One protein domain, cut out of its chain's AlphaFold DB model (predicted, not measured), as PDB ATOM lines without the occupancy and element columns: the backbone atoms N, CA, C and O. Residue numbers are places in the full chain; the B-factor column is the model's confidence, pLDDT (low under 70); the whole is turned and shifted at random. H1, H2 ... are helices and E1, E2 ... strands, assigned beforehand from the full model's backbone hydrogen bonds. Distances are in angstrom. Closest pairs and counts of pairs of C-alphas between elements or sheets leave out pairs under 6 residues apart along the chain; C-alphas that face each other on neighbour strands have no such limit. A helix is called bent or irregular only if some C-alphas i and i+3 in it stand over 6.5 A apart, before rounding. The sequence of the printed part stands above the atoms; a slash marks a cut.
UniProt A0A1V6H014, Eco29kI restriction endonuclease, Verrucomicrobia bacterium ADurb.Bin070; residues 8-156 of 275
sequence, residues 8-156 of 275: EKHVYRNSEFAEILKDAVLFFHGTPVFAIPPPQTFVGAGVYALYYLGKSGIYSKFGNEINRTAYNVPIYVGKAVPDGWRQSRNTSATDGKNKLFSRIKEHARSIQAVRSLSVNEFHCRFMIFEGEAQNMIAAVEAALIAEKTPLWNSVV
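This is residues 8 to 156 of the 275 residues of the protein "Eco29kI restriction endonuclease" of Verrucomicrobia bacterium ADurb.Bin070 (UniProt A0A1V6H014). A sheet of three strands forms the middle layer of three, helices on both faces of a sheet, with H3 covering one face and H4 and H1 the other. H2 lies near the end of E1, and residues 8 to 17 stick out as a free tail. The printed part has 149 residues, with named elements in the order H1 E1 H2 E2 H3 E3 H4 H5; the sheet order is E2, E1, E3, antiparallel. The class is mixed, helices and strands; the whole is compact, with a radius of gyration of the C-alphas of 16.6 A and spans of 52 by 40 by 26 A.

H1, residues 16 to 30, touches H4, residues 131 to 148, about perpendicular at 75 degrees; the closest C-alphas are those of Leu 21 and Val 140, 6.4 A apart. E1, residues 45 to 52, is antiparallel to E2, residues 76 to 80, with N 48 and O 78 at 2.9 A, and to E3, residues 122 to 129, with N 49 and O 125 at 2.9 A, both within hydrogen-bond range. H2, residues 60 to 66, is on the sheet; the closest C-alphas to E1 are Phe 62 and Tyr 52, 6.1 A. H3, residues 99 to 112, runs along the strands over E1, at a height over the sheet of 8.5 A. E2, H3 and E3 form a split strand-helix-strand unit, two strands running the same way with E1 between them, its crossover right-handed. H4 is on the opposite face from H3, over E2 and E1. H5, residues 151 to 154, only grazes the sheet. Each O i to N i+4 pair is within hydrogen-bond range in H1, H2 and H3, and 9 of 14 in H4; H5 is too short for one.

H1 begins at C-alpha 16 (17.098, 3.202, 54.753) and is 21.0 A long; E1 is 22.8 A, H3 20.0 A and E3 23.2 A. H4, 27.1 A, has a kink of 38 degrees near residue 139 and is irregular, with C-alphas 135 and 138 7.2 A apart. H5 ends at C-alpha 154 (42.590, 1.828, 44.094).

The two C-alphas farthest apart, of Lys 9 and Arg 115, are 55.3 A apart. The printed part has no cut, and the links H1 to E1 and E2 to H3 are long. The pLDDT is under 70 at residues 84 to 97 and 154 to 156.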
ATOM      1  N   GLU A   8      23.785  21.664  60.839       95.56
ATOM      2  CA  GLU A   8      22.938  20.500  61.125       95.56
ATOM      3  C   GLU A   8      21.618  20.547  60.351       95.56
ATOM      4  O   GLU A   8      21.113  19.502  59.944       95.56
ATOM      5  N   LYS A   9      21.128  21.744  60.000       93.38
ATOM      6  CA  LYS A   9      19.961  21.918  59.116       93.38
ATOM      7  C   LYS A   9      20.220  21.512  57.660       93.38
ATOM      8  O   LYS A   9      19.274  21.403  56.885       93.38
ATOM      9  N   HIS A  10      21.477  21.280  57.279       93.19
ATOM     10  CA  HIS A  10      21.883  20.852  55.937       93.19
ATOM     11  C   HIS A  10      22.341  19.384  55.875       93.19
ATOM     12  O   HIS A  10      22.690  18.904  54.794       93.19
ATOM     13  N   VAL A  11      22.355  18.649  56.996       94.56
ATOM     14  CA  VAL A  11      22.755  17.233  57.017       94.56
ATOM     15  C   VAL A  11      21.532  16.343  56.826       94.56
ATOM     16  O   VAL A  11      20.756  16.118  57.749       94.56
ATOM     17  N   TYR A  12      21.390  15.766  55.634       93.81
ATOM     18  CA  TYR A  12      20.414  14.705  55.408       93.81
ATOM     19  C   TYR A  12      20.881  13.396  56.061       93.81
ATOM     20  O   TYR A  12      22.001  12.939  55.819       93.81
ATOM     21  N   ARG A  13      20.026  12.778  56.883       92.38
ATOM     22  CA  ARG A  13      20.279  11.481  57.526       92.38
ATOM     23  C   ARG A  13      19.108  10.554  57.249       92.38
ATOM     24  O   ARG A  13      17.987  10.854  57.642       92.38
ATOM     25  N   ASN A  14      19.376   9.429  56.598       92.00
ATOM     26  CA  ASN A  14      18.397   8.366  56.425       92.00
ATOM     27  C   ASN A  14      19.129   7.022  56.305       92.00
ATOM     28  O   ASN A  14      19.910   6.814  55.375       92.00
ATOM     29  N   SER A  15      18.898   6.130  57.268       90.50
ATOM     30  CA  SER A  15      19.502   4.796  57.314       90.50
ATOM     31  C   SER A  15      18.950   3.846  56.254       90.50
ATOM     32  O   SER A  15      19.669   2.948  55.827       90.50
ATOM     33  N   GLU A  16      17.721   4.052  55.776       92.75
ATOM     34  CA  GLU A  16      17.098   3.202  54.753       92.75
ATOM     35  C   GLU A  16      17.895   3.226  53.447       92.75
ATOM     36  O   GLU A  16      18.071   2.190  52.816       92.75
ATOM     37  N   PHE A  17      18.483   4.372  53.079       87.56
ATOM     38  CA  PHE A  17      19.366   4.458  51.910       87.56
ATOM     39  C   PHE A  17      20.567   3.518  52.011       87.56
ATOM     40  O   PHE A  17      20.991   2.950  51.004       87.56
ATOM     41  N   ALA A  18      21.121   3.352  53.215       88.75
ATOM     42  CA  ALA A  18      22.228   2.434  53.432       88.75
ATOM     43  C   ALA A  18      21.773   0.977  53.286       88.75
ATOM     44  O   ALA A  18      22.501   0.179  52.700       88.75
ATOM     45  N   GLU A  19      20.572   0.635  53.756       93.62
ATOM     46  CA  GLU A  19      20.017  -0.717  53.619       93.62
ATOM     47  C   GLU A  19      19.677  -1.063  52.165       93.62
ATOM     48  O   GLU A  19      20.069  -2.126  51.692       93.62
ATOM     49  N   ILE A  20      19.069  -0.142  51.409       93.69
ATOM     50  CA  ILE A  20      18.805  -0.340  49.972       93.69
ATOM     51  C   ILE A  20      20.124  -0.543  49.207       93.69
ATOM     52  O   ILE A  20      20.224  -1.383  48.311       93.69
ATOM     53  N   LEU A  21      21.169   0.210  49.561       93.75
ATOM     54  CA  LEU A  21      22.481   0.063  48.933       93.75
ATOM     55  C   LEU A  21      23.130  -1.291  49.262       93.75
ATOM     56  O   LEU A  21      23.721  -1.908  48.375       93.75
ATOM     57  N   LYS A  22      23.006  -1.764  50.508       94.56
ATOM     58  CA  LYS A  22      23.473  -3.098  50.921       94.56
ATOM     59  C   LYS A  22      22.730  -4.208  50.184       94.56
ATOM     60  O   LYS A  22      23.382  -5.139  49.722       94.56
ATOM     61  N   ASP A  23      21.413  -4.091  50.038       97.06
ATOM     62  CA  ASP A  23      20.596  -5.048  49.288       97.06
ATOM     63  C   ASP A  23      21.054  -5.150  47.825       97.06
ATOM     64  O   ASP A  23      21.348  -6.239  47.333       97.06
ATOM     65  N   ALA A  24      21.273  -4.011  47.158       97.06
ATOM     66  CA  ALA A  24      21.788  -3.988  45.787       97.06
ATOM     67  C   ALA A  24      23.187  -4.628  45.656       97.06
ATOM     68  O   ALA A  24      23.479  -5.312  44.669       97.06
ATOM     69  N   VAL A  25      24.067  -4.422  46.641       96.94
ATOM     70  CA  VAL A  25      25.391  -5.066  46.694       96.94
ATOM     71  C   VAL A  25      25.261  -6.575  46.917       96.94
ATOM     72  O   VAL A  25      25.938  -7.356  46.246       96.94
ATOM     73  N   LEU A  26      24.365  -7.006  47.806       97.50
ATOM     74  CA  LEU A  26      24.096  -8.422  48.052       97.50
ATOM     75  C   LEU A  26      23.553  -9.106  46.793       97.50
ATOM     76  O   LEU A  26      24.058 -10.160  46.399       97.50
ATOM     77  N   PHE A  27      22.598  -8.469  46.111       98.19
ATOM     78  CA  PHE A  27      22.094  -8.923  44.819       98.19
ATOM     79  C   PHE A  27      23.233  -9.069  43.802       98.19
ATOM     80  O   PHE A  27      23.344 -10.107  43.146       98.19
ATOM     81  N   PHE A  28      24.135  -8.083  43.709       98.25
ATOM     82  CA  PHE A  28      25.294  -8.141  42.812       98.25
ATOM     83  C   PHE A  28      26.167  -9.384  43.061       98.25
ATOM     84  O   PHE A  28      26.531 -10.084  42.109       98.25
ATOM     85  N   HIS A  29      26.462  -9.701  44.326       96.56
ATOM     86  CA  HIS A  29      27.231 -10.895  44.717       96.56
ATOM     87  C   HIS A  29      26.487 -12.216  44.467       96.56
ATOM     88  O   HIS A  29      27.122 -13.266  44.358       96.56
ATOM     89  N   GLY A  30      25.161 -12.174  44.322       96.62
ATOM     90  CA  GLY A  30      24.319 -13.317  43.960       96.62
ATOM     91  C   GLY A  30      24.185 -13.568  42.453       96.62
ATOM     92  O   GLY A  30      23.786 -14.658  42.053       96.62
ATOM     93  N   THR A  31      24.548 -12.604  41.596       98.19
ATOM     94  CA  THR A  31      24.398 -12.744  40.130       98.19
ATOM     95  C   THR A  31      25.217 -13.906  39.528       98.19
ATOM     96  O   THR A  31      26.172 -14.394  40.130       98.19
ATOM     97  N   PRO A  32      24.894 -14.406  38.328       97.94
ATOM     98  CA  PRO A  32      25.750 -15.387  37.666       97.94
ATOM     99  C   PRO A  32      27.091 -14.782  37.219       97.94
ATOM    100  O   PRO A  32      27.200 -13.587  36.937       97.94
ATOM    101  N   VAL A  33      28.114 -15.631  37.116       97.94
ATOM    102  CA  VAL A  33      29.441 -15.253  36.616       97.94
ATOM    103  C   VAL A  33      29.614 -15.757  35.189       97.94
ATOM    104  O   VAL A  33      29.279 -16.901  34.889       97.94
ATOM    105  N   PHE A  34      30.183 -14.922  34.322       98.12
ATOM    106  CA  PHE A  34      30.437 -15.250  32.918       98.12
ATOM    107  C   PHE A  34      31.889 -14.964  32.530       98.12
ATOM    108  O   PHE A  34      32.558 -14.160  33.174       98.12
ATOM    109  N   ALA A  35      32.372 -15.581  31.451       97.50
ATOM    110  CA  ALA A  35      33.606 -15.152  30.792       97.50
ATOM    111  C   ALA A  35      33.462 -13.728  30.218       97.50
ATOM    112  O   ALA A  35      32.341 -13.236  30.045       97.50
ATOM    113  N   ILE A  36      34.585 -13.070  29.896       96.25
ATOM    114  CA  ILE A  36      34.567 -11.764  29.219       96.25
ATOM    115  C   ILE A  36      35.015 -11.842  27.746       96.25
ATOM    116  O   ILE A  36      36.071 -12.398  27.451       96.25
ATOM    117  N   PRO A  37      34.267 -11.224  26.809       95.12
ATOM    118  CA  PRO A  37      32.936 -10.646  27.005       95.12
ATOM    119  C   PRO A  37      31.868 -11.732  27.283       95.12
ATOM    120  O   PRO A  37      32.080 -12.888  26.918       95.12
ATOM    121  N   PRO A  38      30.711 -11.365  27.870       95.38
ATOM    122  CA  PRO A  38      29.588 -12.284  28.055       95.38
ATOM    123  C   PRO A  38      29.153 -12.945  26.735       95.38
ATOM    124  O   PRO A  38      29.263 -12.315  25.677       95.38
ATOM    125  N   PRO A  39      28.621 -14.182  26.775       91.31
ATOM    126  CA  PRO A  39      28.353 -14.976  25.571       91.31
ATOM    127  C   PRO A  39      27.240 -14.398  24.689       91.31
ATOM    128  O   PRO A  39      27.204 -14.659  23.489       91.31
ATOM    129  N   GLN A  40      26.335 -13.606  25.267       93.94
ATOM    130  CA  GLN A  40      25.233 -12.972  24.554       93.94
ATOM    131  C   GLN A  40      25.248 -11.463  24.773       93.94
ATOM    132  O   GLN A  40      25.622 -10.961  25.834       93.94
ATOM    133  N   THR A  41      24.832 -10.735  23.738       94.06
ATOM    134  CA  THR A  41      24.646  -9.287  23.822       94.06
ATOM    135  C   THR A  41      23.341  -8.997  24.554       94.06
ATOM    136  O   THR A  41      22.336  -9.642  24.279       94.06
ATOM    137  N   PHE A  42      23.341  -8.009  25.446       93.00
ATOM    138  CA  PHE A  42      22.157  -7.614  26.206       93.00
ATOM    139  C   PHE A  42      22.009  -6.094  26.258       93.00
ATOM    140  O   PHE A  42      23.003  -5.360  26.219       93.00
ATOM    141  N   VAL A  43      20.761  -5.639  26.372       91.00
ATOM    142  CA  VAL A  43      20.395  -4.228  26.533       91.00
ATOM    143  C   VAL A  43      20.519  -3.844  28.004       91.00
ATOM    144  O   VAL A  43      20.205  -4.642  28.877       91.00
ATOM    145  N   GLY A  44      20.990  -2.625  28.282       90.88
ATOM    146  CA  GLY A  44      21.016  -2.103  29.644       90.88
ATOM    147  C   GLY A  44      22.222  -1.230  29.973       90.88
ATOM    148  O   GLY A  44      23.261  -1.245  29.299       90.88
ATOM    149  N   ALA A  45      22.053  -0.479  31.055       92.75
ATOM    150  CA  ALA A  45      23.072   0.278  31.766       92.75
ATOM    151  C   ALA A  45      23.186  -0.290  33.186       92.75
ATOM    152  O   ALA A  45      22.239  -0.892  33.687       92.75
ATOM    153  N   GLY A  46      24.336  -0.135  33.834       96.00
ATOM    154  CA  GLY A  46      24.518  -0.684  35.169       96.00
ATOM    155  C   GLY A  46      25.962  -0.784  35.618       96.00
ATOM    156  O   GLY A  46      26.817  -0.010  35.182       96.00
ATOM    157  N   VAL A  47      26.217  -1.740  36.504       97.88
ATOM    158  CA  VAL A  47      27.513  -1.955  37.160       97.88
ATOM    159  C   VAL A  47      28.053  -3.329  36.782       97.88
ATOM    160  O   VAL A  47      27.290  -4.271  36.573       97.88
ATOM    161  N   TYR A  48      29.371  -3.447  36.674       98.31
ATOM    162  CA  TYR A  48      30.067  -4.704  36.427       98.31
ATOM    163  C   TYR A  48      31.346  -4.790  37.253       98.31
ATOM    164  O   TYR A  48      31.941  -3.781  37.634       98.31
ATOM    165  N   ALA A  49      31.789  -6.017  37.487       98.19
ATOM    166  CA  ALA A  49      33.040  -6.325  38.154       98.19
ATOM    167  C   ALA A  49      33.796  -7.371  37.339       98.19
ATOM    168  O   ALA A  49      33.185  -8.302  36.814       98.19
ATOM    169  N   LEU A  50      35.111  -7.206  37.225       97.69
ATOM    170  CA  LEU A  50      36.017  -8.131  36.560       97.69
ATOM    171  C   LEU A  50      36.809  -8.904  37.609       97.69
ATOM    172  O   LEU A  50      37.348  -8.314  38.543       97.69
ATOM    173  N   TYR A  51      36.932 -10.207  37.417       97.62
ATOM    174  CA  TYR A  51      37.665 -11.119  38.282       97.62
ATOM    175  C   TYR A  51      38.784 -11.759  37.479       97.62
ATOM    176  O   TYR A  51      38.547 -12.223  36.366       97.62
ATOM    177  N   TYR A  52      39.985 -11.792  38.049       95.44
ATOM    178  CA  TYR A  52      41.131 -12.476  37.463       95.44
ATOM    179  C   TYR A  52      41.351 -13.813  38.170       95.44
ATOM    180  O   TYR A  52      41.330 -13.864  39.403       95.44
ATOM    181  N   LEU A  53      41.548 -14.878  37.395       95.69
ATOM    182  CA  LEU A  53      41.802 -16.242  37.870       95.69
ATOM    183  C   LEU A  53      43.151 -16.798  37.394       95.69
ATOM    184  O   LEU A  53      43.440 -17.978  37.598       95.69
ATOM    185  N   GLY A  54      43.975 -15.980  36.738       92.31
ATOM    186  CA  GLY A  54      45.260 -16.442  36.239       92.31
ATOM    187  C   GLY A  54      46.204 -16.818  37.374       92.31
ATOM    188  O   GLY A  54      46.229 -16.189  38.435       92.31
ATOM    189  N   LYS A  55      46.971 -17.883  37.148       91.25
ATOM    190  CA  LYS A  55      47.857 -18.503  38.151       91.25
ATOM    191  C   LYS A  55      49.326 -18.138  37.967       91.25
ATOM    192  O   LYS A  55      50.178 -18.616  38.712       91.25
ATOM    193  N   SER A  56      49.623 -17.295  36.982       79.38
ATOM    194  CA  SER A  56      50.973 -16.868  36.615       79.38
ATOM    195  C   SER A  56      51.065 -15.340  36.532       79.38
ATOM    196  O   SER A  56      50.055 -14.638  36.577       79.38
ATOM    197  N   GLY A  57      52.288 -14.809  36.481       78.38
ATOM    198  CA  GLY A  57      52.527 -13.368  36.419       78.38
ATOM    199  C   GLY A  57      52.243 -12.615  37.725       78.38
ATOM    200  O   GLY A  57      52.035 -13.194  38.794       78.38
ATOM    201  N   ILE A  58      52.248 -11.283  37.625       79.06
ATOM    202  CA  ILE A  58      52.188 -10.365  38.776       79.06
ATOM    203  C   ILE A  58      50.850 -10.394  39.532       79.06
ATOM    204  O   ILE A  58      50.785  -9.966  40.678       79.06
ATOM    205  N   TYR A  59      49.788 -10.915  38.910       83.31
ATOM    206  CA  TYR A  59      48.460 -11.042  39.520       83.31
ATOM    207  C   TYR A  59      48.116 -12.485  39.910       83.31
ATOM    208  O   TYR A  59      46.977 -12.761  40.282       83.31
ATOM    209  N   SER A  60      49.087 -13.403  39.870       83.94
ATOM    210  CA  SER A  60      48.904 -14.834  40.168       83.94
ATOM    211  C   SER A  60      48.254 -15.116  41.525       83.94
ATOM    212  O   SER A  60      47.513 -16.088  41.665       83.94
ATOM    213  N   LYS A  61      48.462 -14.239  42.516       85.69
ATOM    214  CA  LYS A  61      47.810 -14.314  43.833       85.69
ATOM    215  C   LYS A  61      46.279 -14.340  43.740       85.69
ATOM    216  O   LYS A  61      45.629 -15.010  44.542       85.69
ATOM    217  N   PHE A  62      45.689 -13.672  42.746       88.50
ATOM    218  CA  PHE A  62      44.243 -13.730  42.537       88.50
ATOM    219  C   PHE A  62      43.780 -15.143  42.164       88.50
ATOM    220  O   PHE A  62      42.849 -15.639  42.784       88.50
ATOM    221  N   GLY A  63      44.436 -15.823  41.221       90.75
ATOM    222  CA  GLY A  63      44.053 -17.185  40.826       90.75
ATOM    223  C   GLY A  63      44.478 -18.280  41.808       90.75
ATOM    224  O   GLY A  63      43.789 -19.292  41.941       90.75
ATOM    225  N   ASN A  64      45.605 -18.096  42.501       89.06
ATOM    226  CA  ASN A  64      46.168 -19.111  43.398       89.06
ATOM    227  C   ASN A  64      45.575 -19.079  44.810       89.06
ATOM    228  O   ASN A  64      45.512 -20.121  45.461       89.06
ATOM    229  N   GLU A  65      45.130 -17.912  45.281       90.88
ATOM    230  CA  GLU A  65      44.695 -17.723  46.669       90.88
ATOM    231  C   GLU A  65      43.315 -17.065  46.741       90.88
ATOM    232  O   GLU A  65      42.360 -17.684  47.205       90.88
ATOM    233  N   ILE A  66      43.189 -15.830  46.247       90.31
ATOM    234  CA  ILE A  66      42.040 -14.961  46.554       90.31
ATOM    235  C   ILE A  66      40.743 -15.468  45.909       90.31
ATOM    236  O   ILE A  66      39.704 -15.533  46.565       90.31
ATOM    237  N   ASN A  67      40.812 -15.842  44.632       93.69
ATOM    238  CA  ASN A  67      39.682 -16.293  43.825       93.69
ATOM    239  C   ASN A  67      39.775 -17.784  43.448       93.69
ATOM    240  O   ASN A  67      39.166 -18.229  42.477       93.69
ATOM    241  N   ARG A  68      40.563 -18.572  44.193       92.75
ATOM    242  CA  ARG A  68      40.843 -19.981  43.866       92.75
ATOM    243  C   ARG A  68      39.586 -20.854  43.841       92.75
ATOM    244  O   ARG A  68      39.482 -21.748  43.007       92.75
ATOM    245  N   THR A  69      38.680 -20.640  44.791       91.75
ATOM    246  CA  THR A  69      37.481 -21.473  45.002       91.75
ATOM    247  C   THR A  69      36.177 -20.730  44.726       91.75
ATOM    248  O   THR A  69      35.141 -21.365  44.561       91.75
ATOM    249  N   ALA A  70      36.218 -19.398  44.670       93.00
ATOM    250  CA  ALA A  70      35.065 -18.537  44.449       93.00
ATOM    251  C   ALA A  70      35.505 -17.173  43.901       93.00
ATOM    252  O   ALA A  70      36.665 -16.790  44.009       93.00
ATOM    253  N   TYR A  71      34.569 -16.406  43.347       94.75
ATOM    254  CA  TYR A  71      34.810 -15.059  42.820       94.75
ATOM    255  C   TYR A  71      34.723 -14.006  43.937       94.75
ATOM    256  O   TYR A  71      33.791 -13.205  43.972       94.75
ATOM    257  N   ASN A  72      35.673 -14.042  44.874       90.50
ATOM    258  CA  ASN A  72      35.621 -13.277  46.125       90.50
ATOM    259  C   ASN A  72      35.963 -11.794  45.951       90.50
ATOM    260  O   ASN A  72      35.271 -10.924  46.484       90.50
ATOM    261  N   VAL A  73      37.044 -11.497  45.222       93.81
ATOM    262  CA  VAL A  73      37.572 -10.134  45.079       93.81
ATOM    263  C   VAL A  73      37.749  -9.806  43.598       93.81
ATOM    264  O   VAL A  73      38.558 -10.448  42.912       93.81
ATOM    265  N   PRO A  74      37.016  -8.810  43.075       96.44
ATOM    266  CA  PRO A  74      37.248  -8.332  41.726       96.44
ATOM    267  C   PRO A  74      38.586  -7.592  41.635       96.44
ATOM    268  O   PRO A  74      39.014  -6.918  42.571       96.44
ATOM    269  N   ILE A  75      39.239  -7.684  40.480       92.62
ATOM    270  CA  ILE A  75      40.422  -6.875  40.165       92.62
ATOM    271  C   ILE A  75      40.026  -5.465  39.706       92.62
ATOM    272  O   ILE A  75      40.811  -4.531  39.858       92.62
ATOM    273  N   TYR A  76      38.798  -5.302  39.193       95.12
ATOM    274  CA  TYR A  76      38.233  -4.026  38.757       95.12
ATOM    275  C   TYR A  76      36.710  -3.994  38.916       95.12
ATOM    276  O   TYR A  76      36.039  -4.987  38.637       95.12
ATOM    277  N   VAL A  77      36.160  -2.844  39.288       96.50
ATOM    278  CA  VAL A  77      34.724  -2.539  39.286       96.50
ATOM    279  C   VAL A  77      34.501  -1.281  38.456       96.50
ATOM    280  O   VAL A  77      35.263  -0.318  38.551       96.50
ATOM    281  N   GLY A  78      33.451  -1.276  37.642       95.19
ATOM    282  CA  GLY A  78      33.090  -0.110  36.852       95.19
ATOM    283  C   GLY A  78      31.601  -0.028  36.559       95.19
ATOM    284  O   GLY A  78      30.845  -0.980  36.751       95.19
ATOM    285  N   LYS A  79      31.183   1.120  36.029       95.00
ATOM    286  CA  LYS A  79      29.811   1.354  35.561       95.00
ATOM    287  C   LYS A  79      29.714   1.702  34.081       95.00
ATOM    288  O   LYS A  79      30.671   2.160  33.454       95.00
ATOM    289  N   ALA A  80      28.513   1.550  33.542       92.75
ATOM    290  CA  ALA A  80      28.088   2.101  32.265       92.75
ATOM    291  C   ALA A  80      26.727   2.778  32.457       92.75
ATOM    292  O   ALA A  80      25.765   2.116  32.832       92.75
ATOM    293  N   VAL A  81      26.651   4.087  32.208       89.19
ATOM    294  CA  VAL A  81      25.421   4.883  32.363       89.19
ATOM    295  C   VAL A  81      24.750   5.136  31.004       89.19
ATOM    296  O   VAL A  81      25.447   5.103  29.983       89.19
ATOM    297  N   PRO A  82      23.431   5.394  30.962       81.62
ATOM    298  CA  PRO A  82      22.734   5.766  29.731       81.62
ATOM    299  C   PRO A  82      23.292   7.053  29.103       81.62
ATOM    300  O   PRO A  82      23.859   7.912  29.788       81.62
ATOM    301  N   ASP A  83      23.101   7.220  27.792       71.94
ATOM    302  CA  ASP A  83      23.366   8.506  27.143       71.94
ATOM    303  C   ASP A  83      22.373   9.564  27.642       71.94
ATOM    304  O   ASP A  83      21.276   9.251  28.085       71.94
ATOM    305  N   GLY A  84      22.772  10.837  27.633       64.88
ATOM    306  CA  GLY A  84      21.899  11.911  28.117       64.88
ATOM    307  C   GLY A  84      21.710  11.954  29.640       64.88
ATOM    308  O   GLY A  84      21.151  12.939  30.116       64.88
ATOM    309  N   TRP A  85      22.270  11.000  30.403       61.38
ATOM    310  CA  TRP A  85      22.233  10.960  31.876       61.38
ATOM    311  C   TRP A  85      22.581  12.304  32.522       61.38
ATOM    312  O   TRP A  85      21.889  12.805  33.398       61.38
ATOM    313  N   ARG A  86      23.645  12.947  32.029       58.03
ATOM    314  CA  ARG A  86      24.123  14.238  32.550       58.03
ATOM    315  C   ARG A  86      23.253  15.438  32.165       58.03
ATOM    316  O   ARG A  86      23.518  16.533  32.643       58.03
ATOM    317  N   GLN A  87      22.303  15.273  31.249       57.09
ATOM    318  CA  GLN A  87      21.478  16.359  30.713       57.09
ATOM    319  C   GLN A  87      19.979  16.150  30.956       57.09
ATOM    320  O   GLN A  87      19.202  16.972  30.481       57.09
ATOM    321  N   SER A  88      19.573  15.072  31.649       53.19
ATOM    322  CA  SER A  88      18.167  14.715  31.911       53.19
ATOM    323  C   SER A  88      17.268  14.808  30.668       53.19
ATOM    324  O   SER A  88      16.096  15.170  30.746       53.19
ATOM    325  N   ARG A  89      17.825  14.540  29.481       52.34
ATOM    326  CA  ARG A  89      17.040  14.514  28.248       52.34
ATOM    327  C   ARG A  89      16.313  13.179  28.230       52.34
ATOM    328  O   ARG A  89      16.985  12.154  28.262       52.34
ATOM    329  N   ASN A  90      14.982  13.202  28.164       45.66
ATOM    330  CA  ASN A  90      14.161  12.026  27.874       45.66
ATOM    331  C   ASN A  90      14.556  11.496  26.492       45.66
ATOM    332  O   ASN A  90      13.994  11.891  25.473       45.66
ATOM    333  N   THR A  91      15.590  10.662  26.435       44.78
ATOM    334  CA  THR A  91      15.966   9.982  25.206       44.78
ATOM    335  C   THR A  91      15.008   8.819  25.044       44.78
ATOM    336  O   THR A  91      15.018   7.876  25.834       44.78
ATOM    337  N   SER A  92      14.165   8.932  24.025       41.34
ATOM    338  CA  SER A  92      13.342   7.875  23.449       41.34
ATOM    339  C   SER A  92      14.098   6.539  23.383       41.34
ATOM    340  O   SER A  92      15.322   6.509  23.260       41.34
ATOM    341  N   ALA A  93      13.338   5.442  23.450       44.62
ATOM    342  CA  ALA A  93      13.711   4.040  23.701       44.62
ATOM    343  C   ALA A  93      14.815   3.379  22.825       44.62
ATOM    344  O   ALA A  93      14.938   2.153  22.799       44.62
ATOM    345  N   THR A  94      15.636   4.134  22.092       44.50
ATOM    346  CA  THR A  94      16.627   3.612  21.141       44.50
ATOM    347  C   THR A  94      18.096   3.887  21.473       44.50
ATOM    348  O   THR A  94      18.936   3.112  21.016       44.50
ATOM    349  N   ASP A  95      18.433   4.875  22.310       44.72
ATOM    350  CA  ASP A  95      19.821   5.387  22.430       44.72
ATOM    351  C   ASP A  95      20.669   4.788  23.579       44.72
ATOM    352  O   ASP A  95      21.783   5.228  23.865       44.72
ATOM    353  N   GLY A  96      20.198   3.708  24.208       51.72
ATOM    354  CA  GLY A  96      20.898   3.000  25.293       51.72
ATOM    355  C   GLY A  96      21.211   1.528  25.016       51.72
ATOM    356  O   GLY A  96      21.639   0.819  25.930       51.72
ATOM    357  N   LYS A  97      20.975   1.040  23.790       68.44
ATOM    358  CA  LYS A  97      21.042  -0.395  23.477       68.44
ATOM    359  C   LYS A  97      22.465  -0.916  23.719       68.44
ATOM    360  O   LYS A  97      23.381  -0.667  22.942       68.44
ATOM    361  N   ASN A  98      22.636  -1.643  24.821       84.38
ATOM    362  CA  ASN A  98      23.821  -2.432  25.171       84.38
ATOM    363  C   ASN A  98      25.024  -1.649  25.735       84.38
ATOM    364  O   ASN A  98      26.167  -2.059  25.514       84.38
ATOM    365  N   LYS A  99      24.822  -0.537  26.461       90.25
ATOM    366  CA  LYS A  99      25.927   0.259  27.050       90.25
ATOM    367  C   LYS A  99      26.829  -0.567  27.964       90.25
ATOM    368  O   LYS A  99      28.049  -0.539  27.798       90.25
ATOM    369  N   LEU A 100      26.235  -1.327  28.882       94.38
ATOM    370  CA  LEU A 100      26.973  -2.165  29.826       94.38
ATOM    371  C   LEU A 100      27.760  -3.269  29.109       94.38
ATOM    372  O   LEU A 100      28.973  -3.374  29.287       94.38
ATOM    373  N   PHE A 101      27.109  -4.012  28.210       95.69
ATOM    374  CA  PHE A 101      27.777  -5.022  27.387       95.69
ATOM    375  C   PHE A 101      28.927  -4.433  26.557       95.69
ATOM    376  O   PHE A 101      30.036  -4.967  26.545       95.69
ATOM    377  N   SER A 102      28.687  -3.305  25.880       93.19
ATOM    378  CA  SER A 102      29.693  -2.634  25.047       93.19
ATOM    379  C   SER A 102      30.912  -2.226  25.863       93.19
ATOM    380  O   SER A 102      32.039  -2.359  25.387       93.19
ATOM    381  N   ARG A 103      30.695  -1.782  27.105       93.38
ATOM    382  CA  ARG A 103      31.764  -1.411  28.028       93.38
ATOM    383  C   ARG A 103      32.593  -2.618  28.468       93.38
ATOM    384  O   ARG A 103      33.815  -2.568  28.381       93.38
ATOM    385  N   ILE A 104      31.956  -3.722  28.858       95.62
ATOM    386  CA  ILE A 104      32.667  -4.966  29.210       95.62
ATOM    387  C   ILE A 104      33.468  -5.484  28.002       95.62
ATOM    388  O   ILE A 104      34.629  -5.867  28.133       95.62
ATOM    389  N   LYS A 105      32.883  -5.426  26.799       95.19
ATOM    390  CA  LYS A 105      33.548  -5.808  25.545       95.19
ATOM    391  C   LYS A 105      34.752  -4.923  25.212       95.19
ATOM    392  O   LYS A 105      35.745  -5.426  24.693       95.19
ATOM    393  N   GLU A 106      34.685  -3.623  25.495       91.06
ATOM    394  CA  GLU A 106      35.828  -2.709  25.364       91.06
ATOM    395  C   GLU A 106      36.975  -3.132  26.290       91.06
ATOM    396  O   GLU A 106      38.106  -3.262  25.829       91.06
ATOM    397  N   HIS A 107      36.683  -3.439  27.556       90.50
ATOM    398  CA  HIS A 107      37.692  -3.919  28.503       90.50
ATOM    399  C   HIS A 107      38.317  -5.251  28.082       90.50
ATOM    400  O   HIS A 107      39.538  -5.388  28.146       90.50
ATOM    401  N   ALA A 108      37.518  -6.196  27.579       93.12
ATOM    402  CA  ALA A 108      38.036  -7.453  27.039       93.12
ATOM    403  C   ALA A 108      39.035  -7.211  25.892       93.12
ATOM    404  O   ALA A 108      40.111  -7.805  25.880       93.12
ATOM    405  N   ARG A 109      38.737  -6.280  24.973       89.25
ATOM    406  CA  ARG A 109      39.662  -5.894  23.890       89.25
ATOM    407  C   ARG A 109      40.943  -5.247  24.415       89.25
ATOM    408  O   ARG A 109      42.019  -5.556  23.912       89.25
ATOM    409  N   SER A 110      40.844  -4.373  25.416       83.38
ATOM    410  CA  SER A 110      42.019  -3.747  26.040       83.38
ATOM    411  C   SER A 110      42.938  -4.780  26.697       83.38
ATOM    412  O   SER A 110      44.155  -4.655  26.599       83.38
ATOM    413  N   ILE A 111      42.372  -5.823  27.314       83.81
ATOM    414  CA  ILE A 111      43.136  -6.942  27.887       83.81
ATOM    415  C   ILE A 111      43.776  -7.787  26.777       83.81
ATOM    416  O   ILE A 111      44.959  -8.092  26.855       83.81
ATOM    417  N   GLN A 112      43.039  -8.116  25.712       86.81
ATOM    418  CA  GLN A 112      43.572  -8.875  24.567       86.81
ATOM    419  C   GLN A 112      44.743  -8.171  23.861       86.81
ATOM    420  O   GLN A 112      45.558  -8.828  23.219       86.81
ATOM    421  N   ALA A 113      44.825  -6.842  23.953       80.25
ATOM    422  CA  ALA A 113      45.879  -6.060  23.317       80.25
ATOM    423  C   ALA A 113      47.242  -6.148  24.033       80.25
ATOM    424  O   ALA A 113      48.254  -5.758  23.448       80.25
ATOM    425  N   VAL A 114      47.297  -6.641  25.278       74.75
ATOM    426  CA  VAL A 114      48.550  -6.783  26.038       74.75
ATOM    427  C   VAL A 114      49.014  -8.238  26.072       74.75
ATOM    428  O   VAL A 114      48.218  -9.158  26.198       74.75
ATOM    429  N   ARG A 115      50.330  -8.470  25.987       79.25
ATOM    430  CA  ARG A 115      50.901  -9.834  25.997       79.25
ATOM    431  C   ARG A 115      50.966 -10.469  27.386       79.25
ATOM    432  O   ARG A 115      51.082 -11.681  27.495       79.25
ATOM    433  N   SER A 116      50.950  -9.654  28.435       76.69
ATOM    434  CA  SER A 116      51.170 -10.090  29.817       76.69
ATOM    435  C   SER A 116      49.921 -10.644  30.505       76.69
ATOM    436  O   SER A 116      50.025 -11.089  31.642       76.69
ATOM    437  N   LEU A 117      48.749 -10.565  29.867       83.44
ATOM    438  CA  LEU A 117      47.471 -11.007  30.421       83.44
ATOM    439  C   LEU A 117      46.702 -11.802  29.369       83.44
ATOM    440  O   LEU A 117      46.660 -11.414  28.205       83.44
ATOM    441  N   SER A 118      46.050 -12.883  29.789       91.31
ATOM    442  CA  SER A 118      45.149 -13.646  28.928       91.31
ATOM    443  C   SER A 118      43.703 -13.320  29.268       91.31
ATOM    444  O   SER A 118      43.283 -13.472  30.411       91.31
ATOM    445  N   VAL A 119      42.908 -12.912  28.276       93.44
ATOM    446  CA  VAL A 119      41.476 -12.608  28.467       93.44
ATOM    447  C   VAL A 119      40.677 -13.812  28.983       93.44
ATOM    448  O   VAL A 119      39.706 -13.629  29.708       93.44
ATOM    449  N   ASN A 120      41.121 -15.037  28.681       96.00
ATOM    450  CA  ASN A 120      40.473 -16.277  29.124       96.00
ATOM    451  C   ASN A 120      40.613 -16.512  30.636       96.00
ATOM    452  O   ASN A 120      39.903 -17.332  31.207       96.00
ATOM    453  N   GLU A 121      41.527 -15.797  31.294       96.19
ATOM    454  CA  GLU A 121      41.689 -15.819  32.748       96.19
ATOM    455  C   GLU A 121      40.764 -14.813  33.449       96.19
ATOM    456  O   GLU A 121      40.791 -14.708  34.677       96.19
ATOM    457  N   PHE A 122      39.950 -14.063  32.697       97.00
ATOM    458  CA  PHE A 122      39.041 -13.060  33.233       97.00
ATOM    459  C   PHE A 122      37.577 -13.476  33.128       97.00
ATOM    460  O   PHE A 122      37.108 -14.011  32.124       97.00
ATOM    461  N   HIS A 123      36.841 -13.133  34.176       98.25
ATOM    462  CA  HIS A 123      35.408 -13.349  34.297       98.25
ATOM    463  C   HIS A 123      34.731 -12.063  34.764       98.25
ATOM    464  O   HIS A 123      35.393 -11.169  35.295       98.25
ATOM    465  N   CYS A 124      33.418 -11.951  34.590       98.25
ATOM    466  CA  CYS A 124      32.654 -10.818  35.081       98.25
ATOM    467  C   CYS A 124      31.348 -11.204  35.766       98.25
ATOM    468  O   CYS A 124      30.688 -12.173  35.388       98.25
ATOM    469  N   ARG A 125      30.956 -10.351  36.711       98.31
ATOM    470  CA  ARG A 125      29.575 -10.174  37.174       98.31
ATOM    471  C   ARG A 125      29.061  -8.843  36.666       98.31
ATOM    472  O   ARG A 125      29.845  -7.907  36.488       98.31
ATOM    473  N   PHE A 126      27.760  -8.745  36.454       98.19
ATOM    474  CA  PHE A 126      27.122  -7.491  36.089       98.19
ATOM    475  C   PHE A 126      25.680  -7.452  36.586       98.19
ATOM    476  O   PHE A 126      25.014  -8.478  36.682       98.19
ATOM    477  N   MET A 127      25.204  -6.247  36.881       97.50
ATOM    478  CA  MET A 127      23.825  -5.958  37.260       97.50
ATOM    479  C   MET A 127      23.317  -4.820  36.381       97.50
ATOM    480  O   MET A 127      23.987  -3.793  36.235       97.50
ATOM    481  N   ILE A 128      22.140  -5.020  35.795       96.50
ATOM    482  CA  ILE A 128      21.457  -4.049  34.941       96.50
ATOM    483  C   ILE A 128      20.461  -3.271  35.799       96.50
ATOM    484  O   ILE A 128      19.764  -3.859  36.618       96.50
ATOM    485  N   PHE A 129      20.397  -1.959  35.594       93.81
ATOM    486  CA  PHE A 129      19.427  -1.077  36.230       93.81
ATOM    487  C   PHE A 129      18.467  -0.516  35.182       93.81
ATOM    488  O   PHE A 129      18.887  -0.036  34.120       93.81
ATOM    489  N   GLU A 130      17.182  -0.520  35.516       88.75
ATOM    490  CA  GLU A 130      16.096  -0.009  34.682       88.75
ATOM    491  C   GLU A 130      15.271   1.031  35.447       88.75
ATOM    492  O   GLU A 130      15.290   1.074  36.678       88.75
ATOM    493  N   GLY A 131      14.582   1.904  34.709       87.44
ATOM    494  CA  GLY A 131      13.751   2.959  35.291       87.44
ATOM    495  C   GLY A 131      14.511   3.853  36.278       87.44
ATOM    496  O   GLY A 131      15.667   4.218  36.059       87.44
ATOM    497  N   GLU A 132      13.857   4.192  37.388       86.12
ATOM    498  CA  GLU A 132      14.406   5.084  38.417       86.12
ATOM    499  C   GLU A 132      15.622   4.500  39.146       86.12
ATOM    500  O   GLU A 132      16.482   5.252  39.614       86.12
ATOM    501  N   ALA A 133      15.758   3.170  39.177       88.56
ATOM    502  CA  ALA A 133      16.889   2.501  39.812       88.56
ATOM    503  C   ALA A 133      18.223   2.840  39.121       88.56
ATOM    504  O   ALA A 133      19.285   2.745  39.736       88.56
ATOM    505  N   GLN A 134      18.202   3.330  37.874       90.12
ATOM    506  CA  GLN A 134      19.406   3.823  37.194       90.12
ATOM    507  C   GLN A 134      20.118   4.943  37.968       90.12
ATOM    508  O   GLN A 134      21.339   5.081  37.854       90.12
ATOM    509  N   ASN A 135      19.399   5.689  38.818       88.81
ATOM    510  CA  ASN A 135      19.983   6.717  39.689       88.81
ATOM    511  C   ASN A 135      20.984   6.138  40.697       88.81
ATOM    512  O   ASN A 135      21.903   6.833  41.131       88.81
ATOM    513  N   MET A 136      20.863   4.849  41.013       92.56
ATOM    514  CA  MET A 136      21.711   4.160  41.979       92.56
ATOM    515  C   MET A 136      23.010   3.610  41.389       92.56
ATOM    516  O   MET A 136      23.900   3.246  42.154       92.56
ATOM    517  N   ILE A 137      23.174   3.585  40.059       94.31
ATOM    518  CA  ILE A 137      24.341   2.974  39.393       94.31
ATOM    519  C   ILE A 137      25.661   3.490  39.985       94.31
ATOM    520  O   ILE A 137      26.576   2.717  40.259       94.31
ATOM    521  N   ALA A 138      25.773   4.807  40.186       93.81
ATOM    522  CA  ALA A 138      26.988   5.410  40.725       93.81
ATOM    523  C   ALA A 138      27.206   5.093  42.213       93.81
ATOM    524  O   ALA A 138      28.352   4.910  42.619       93.81
ATOM    525  N   ALA A 139      26.134   5.019  43.004       94.88
ATOM    526  CA  ALA A 139      26.212   4.683  44.423       94.88
ATOM    527  C   ALA A 139      26.634   3.221  44.623       94.88
ATOM    528  O   ALA A 139      27.520   2.946  45.427       94.88
ATOM    529  N   VAL A 140      26.069   2.299  43.841       97.38
ATOM    530  CA  VAL A 140      26.396   0.865  43.904       97.38
ATOM    531  C   VAL A 140      27.825   0.590  43.442       97.38
ATOM    532  O   VAL A 140      28.536  -0.170  44.092       97.38
ATOM    533  N   GLU A 141      28.289   1.237  42.367       96.81
ATOM    534  CA  GLU A 141      29.701   1.155  41.958       96.81
ATOM    535  C   GLU A 141      30.630   1.598  43.098       96.81
ATOM    536  O   GLU A 141      31.580   0.890  43.431       96.81
ATOM    537  N   ALA A 142      30.343   2.749  43.715       93.81
ATOM    538  CA  ALA A 142      31.145   3.265  44.818       93.81
ATOM    539  C   ALA A 142      31.127   2.321  46.030       93.81
ATOM    540  O   ALA A 142      32.177   2.090  46.625       93.81
ATOM    541  N   ALA A 143      29.972   1.736  46.355       95.44
ATOM    542  CA  ALA A 143      29.838   0.763  47.437       95.44
ATOM    543  C   ALA A 143      30.672  -0.501  47.187       95.44
ATOM    544  O   ALA A 143      31.416  -0.917  48.067       95.44
ATOM    545  N   LEU A 144      30.626  -1.067  45.976       95.75
ATOM    546  CA  LEU A 144      31.426  -2.242  45.605       95.75
ATOM    547  C   LEU A 144      32.936  -1.950  45.628       95.75
ATOM    548  O   LEU A 144      33.725  -2.790  46.065       95.75
ATOM    549  N   ILE A 145      33.350  -0.757  45.179       91.56
ATOM    550  CA  ILE A 145      34.751  -0.318  45.264       91.56
ATOM    551  C   ILE A 145      35.175  -0.161  46.727       91.56
ATOM    552  O   ILE A 145      36.263  -0.604  47.081       91.56
ATOM    553  N   ALA A 146      34.337   0.439  47.573       92.56
ATOM    554  CA  ALA A 146      34.628   0.613  48.993       92.56
ATOM    555  C   ALA A 146      34.686  -0.727  49.745       92.56
ATOM    556  O   ALA A 146      35.540  -0.902  50.607       92.56
ATOM    557  N   GLU A 147      33.816  -1.678  49.397       93.38
ATOM    558  CA  GLU A 147      33.749  -2.995  50.036       93.38
ATOM    559  C   GLU A 147      34.964  -3.868  49.695       93.38
ATOM    560  O   GLU A 147      35.523  -4.528  50.570       93.38
ATOM    561  N   LYS A 148      35.357  -3.918  48.416       88.69
ATOM    562  CA  LYS A 148      36.375  -4.869  47.935       88.69
ATOM    563  C   LYS A 148      37.728  -4.244  47.622       88.69
ATOM    564  O   LYS A 148      38.692  -4.978  47.422       88.69
ATOM    565  N   THR A 149      37.813  -2.917  47.547       88.06
ATOM    566  CA  THR A 149      39.031  -2.156  47.206       88.06
ATOM    567  C   THR A 149      39.814  -2.751  46.021       88.06
ATOM    568  O   THR A 149      40.968  -3.157  46.180       88.06
ATOM    569  N   PRO A 150      39.198  -2.878  44.828       86.69
ATOM    570  CA  PRO A 150      39.806  -3.586  43.702       86.69
ATOM    571  C   PRO A 150      41.126  -2.947  43.260       86.69
ATOM    572  O   PRO A 150      41.249  -1.721  43.169       86.69
ATOM    573  N   LEU A 151      42.105  -3.781  42.902       81.50
ATOM    574  CA  LEU A 151      43.468  -3.331  42.599       81.50
ATOM    575  C   LEU A 151      43.526  -2.259  41.494       81.50
ATOM    576  O   LEU A 151      44.231  -1.261  41.645       81.50
ATOM    577  N   TRP A 152      42.777  -2.434  40.400       83.25
ATOM    578  CA  TRP A 152      42.754  -1.502  39.260       83.25
ATOM    579  C   TRP A 152      41.836  -0.287  39.461       83.25
ATOM    580  O   TRP A 152      41.727   0.560  38.575       83.25
ATOM    581  N   ASN A 153      41.155  -0.193  40.604       81.19
ATOM    582  CA  ASN A 153      40.449   1.017  41.023       81.19
ATOM    583  C   ASN A 153      41.296   1.843  41.994       81.19
ATOM    584  O   ASN A 153      41.292   3.067  41.907       81.19
ATOM    585  N   SER A 154      41.996   1.178  42.919       68.81
ATOM    586  CA  SER A 154      42.590   1.828  44.094       68.81
ATOM    587  C   SER A 154      44.106   2.011  44.029       68.81
ATOM    588  O   SER A 154      44.618   2.953  44.623       68.81
ATOM    589  N   VAL A 155      44.835   1.127  43.338       58.91
ATOM    590  CA  VAL A 155      46.315   1.118  43.342       58.91
ATOM    591  C   VAL A 155      46.878   1.366  41.946       58.91
ATOM    592  O   VAL A 155      47.827   2.128  41.783       58.91
ATOM    593  N   VAL A 156      46.286   0.740  40.929       56.91
ATOM    594  CA  VAL A 156      46.720   0.855  39.532       56.91
ATOM    595  C   VAL A 156      45.653   1.613  38.743       56.91
ATOM    596  O   VAL A 156      44.755   1.005  38.164       56.91
TER     597      VAL A 156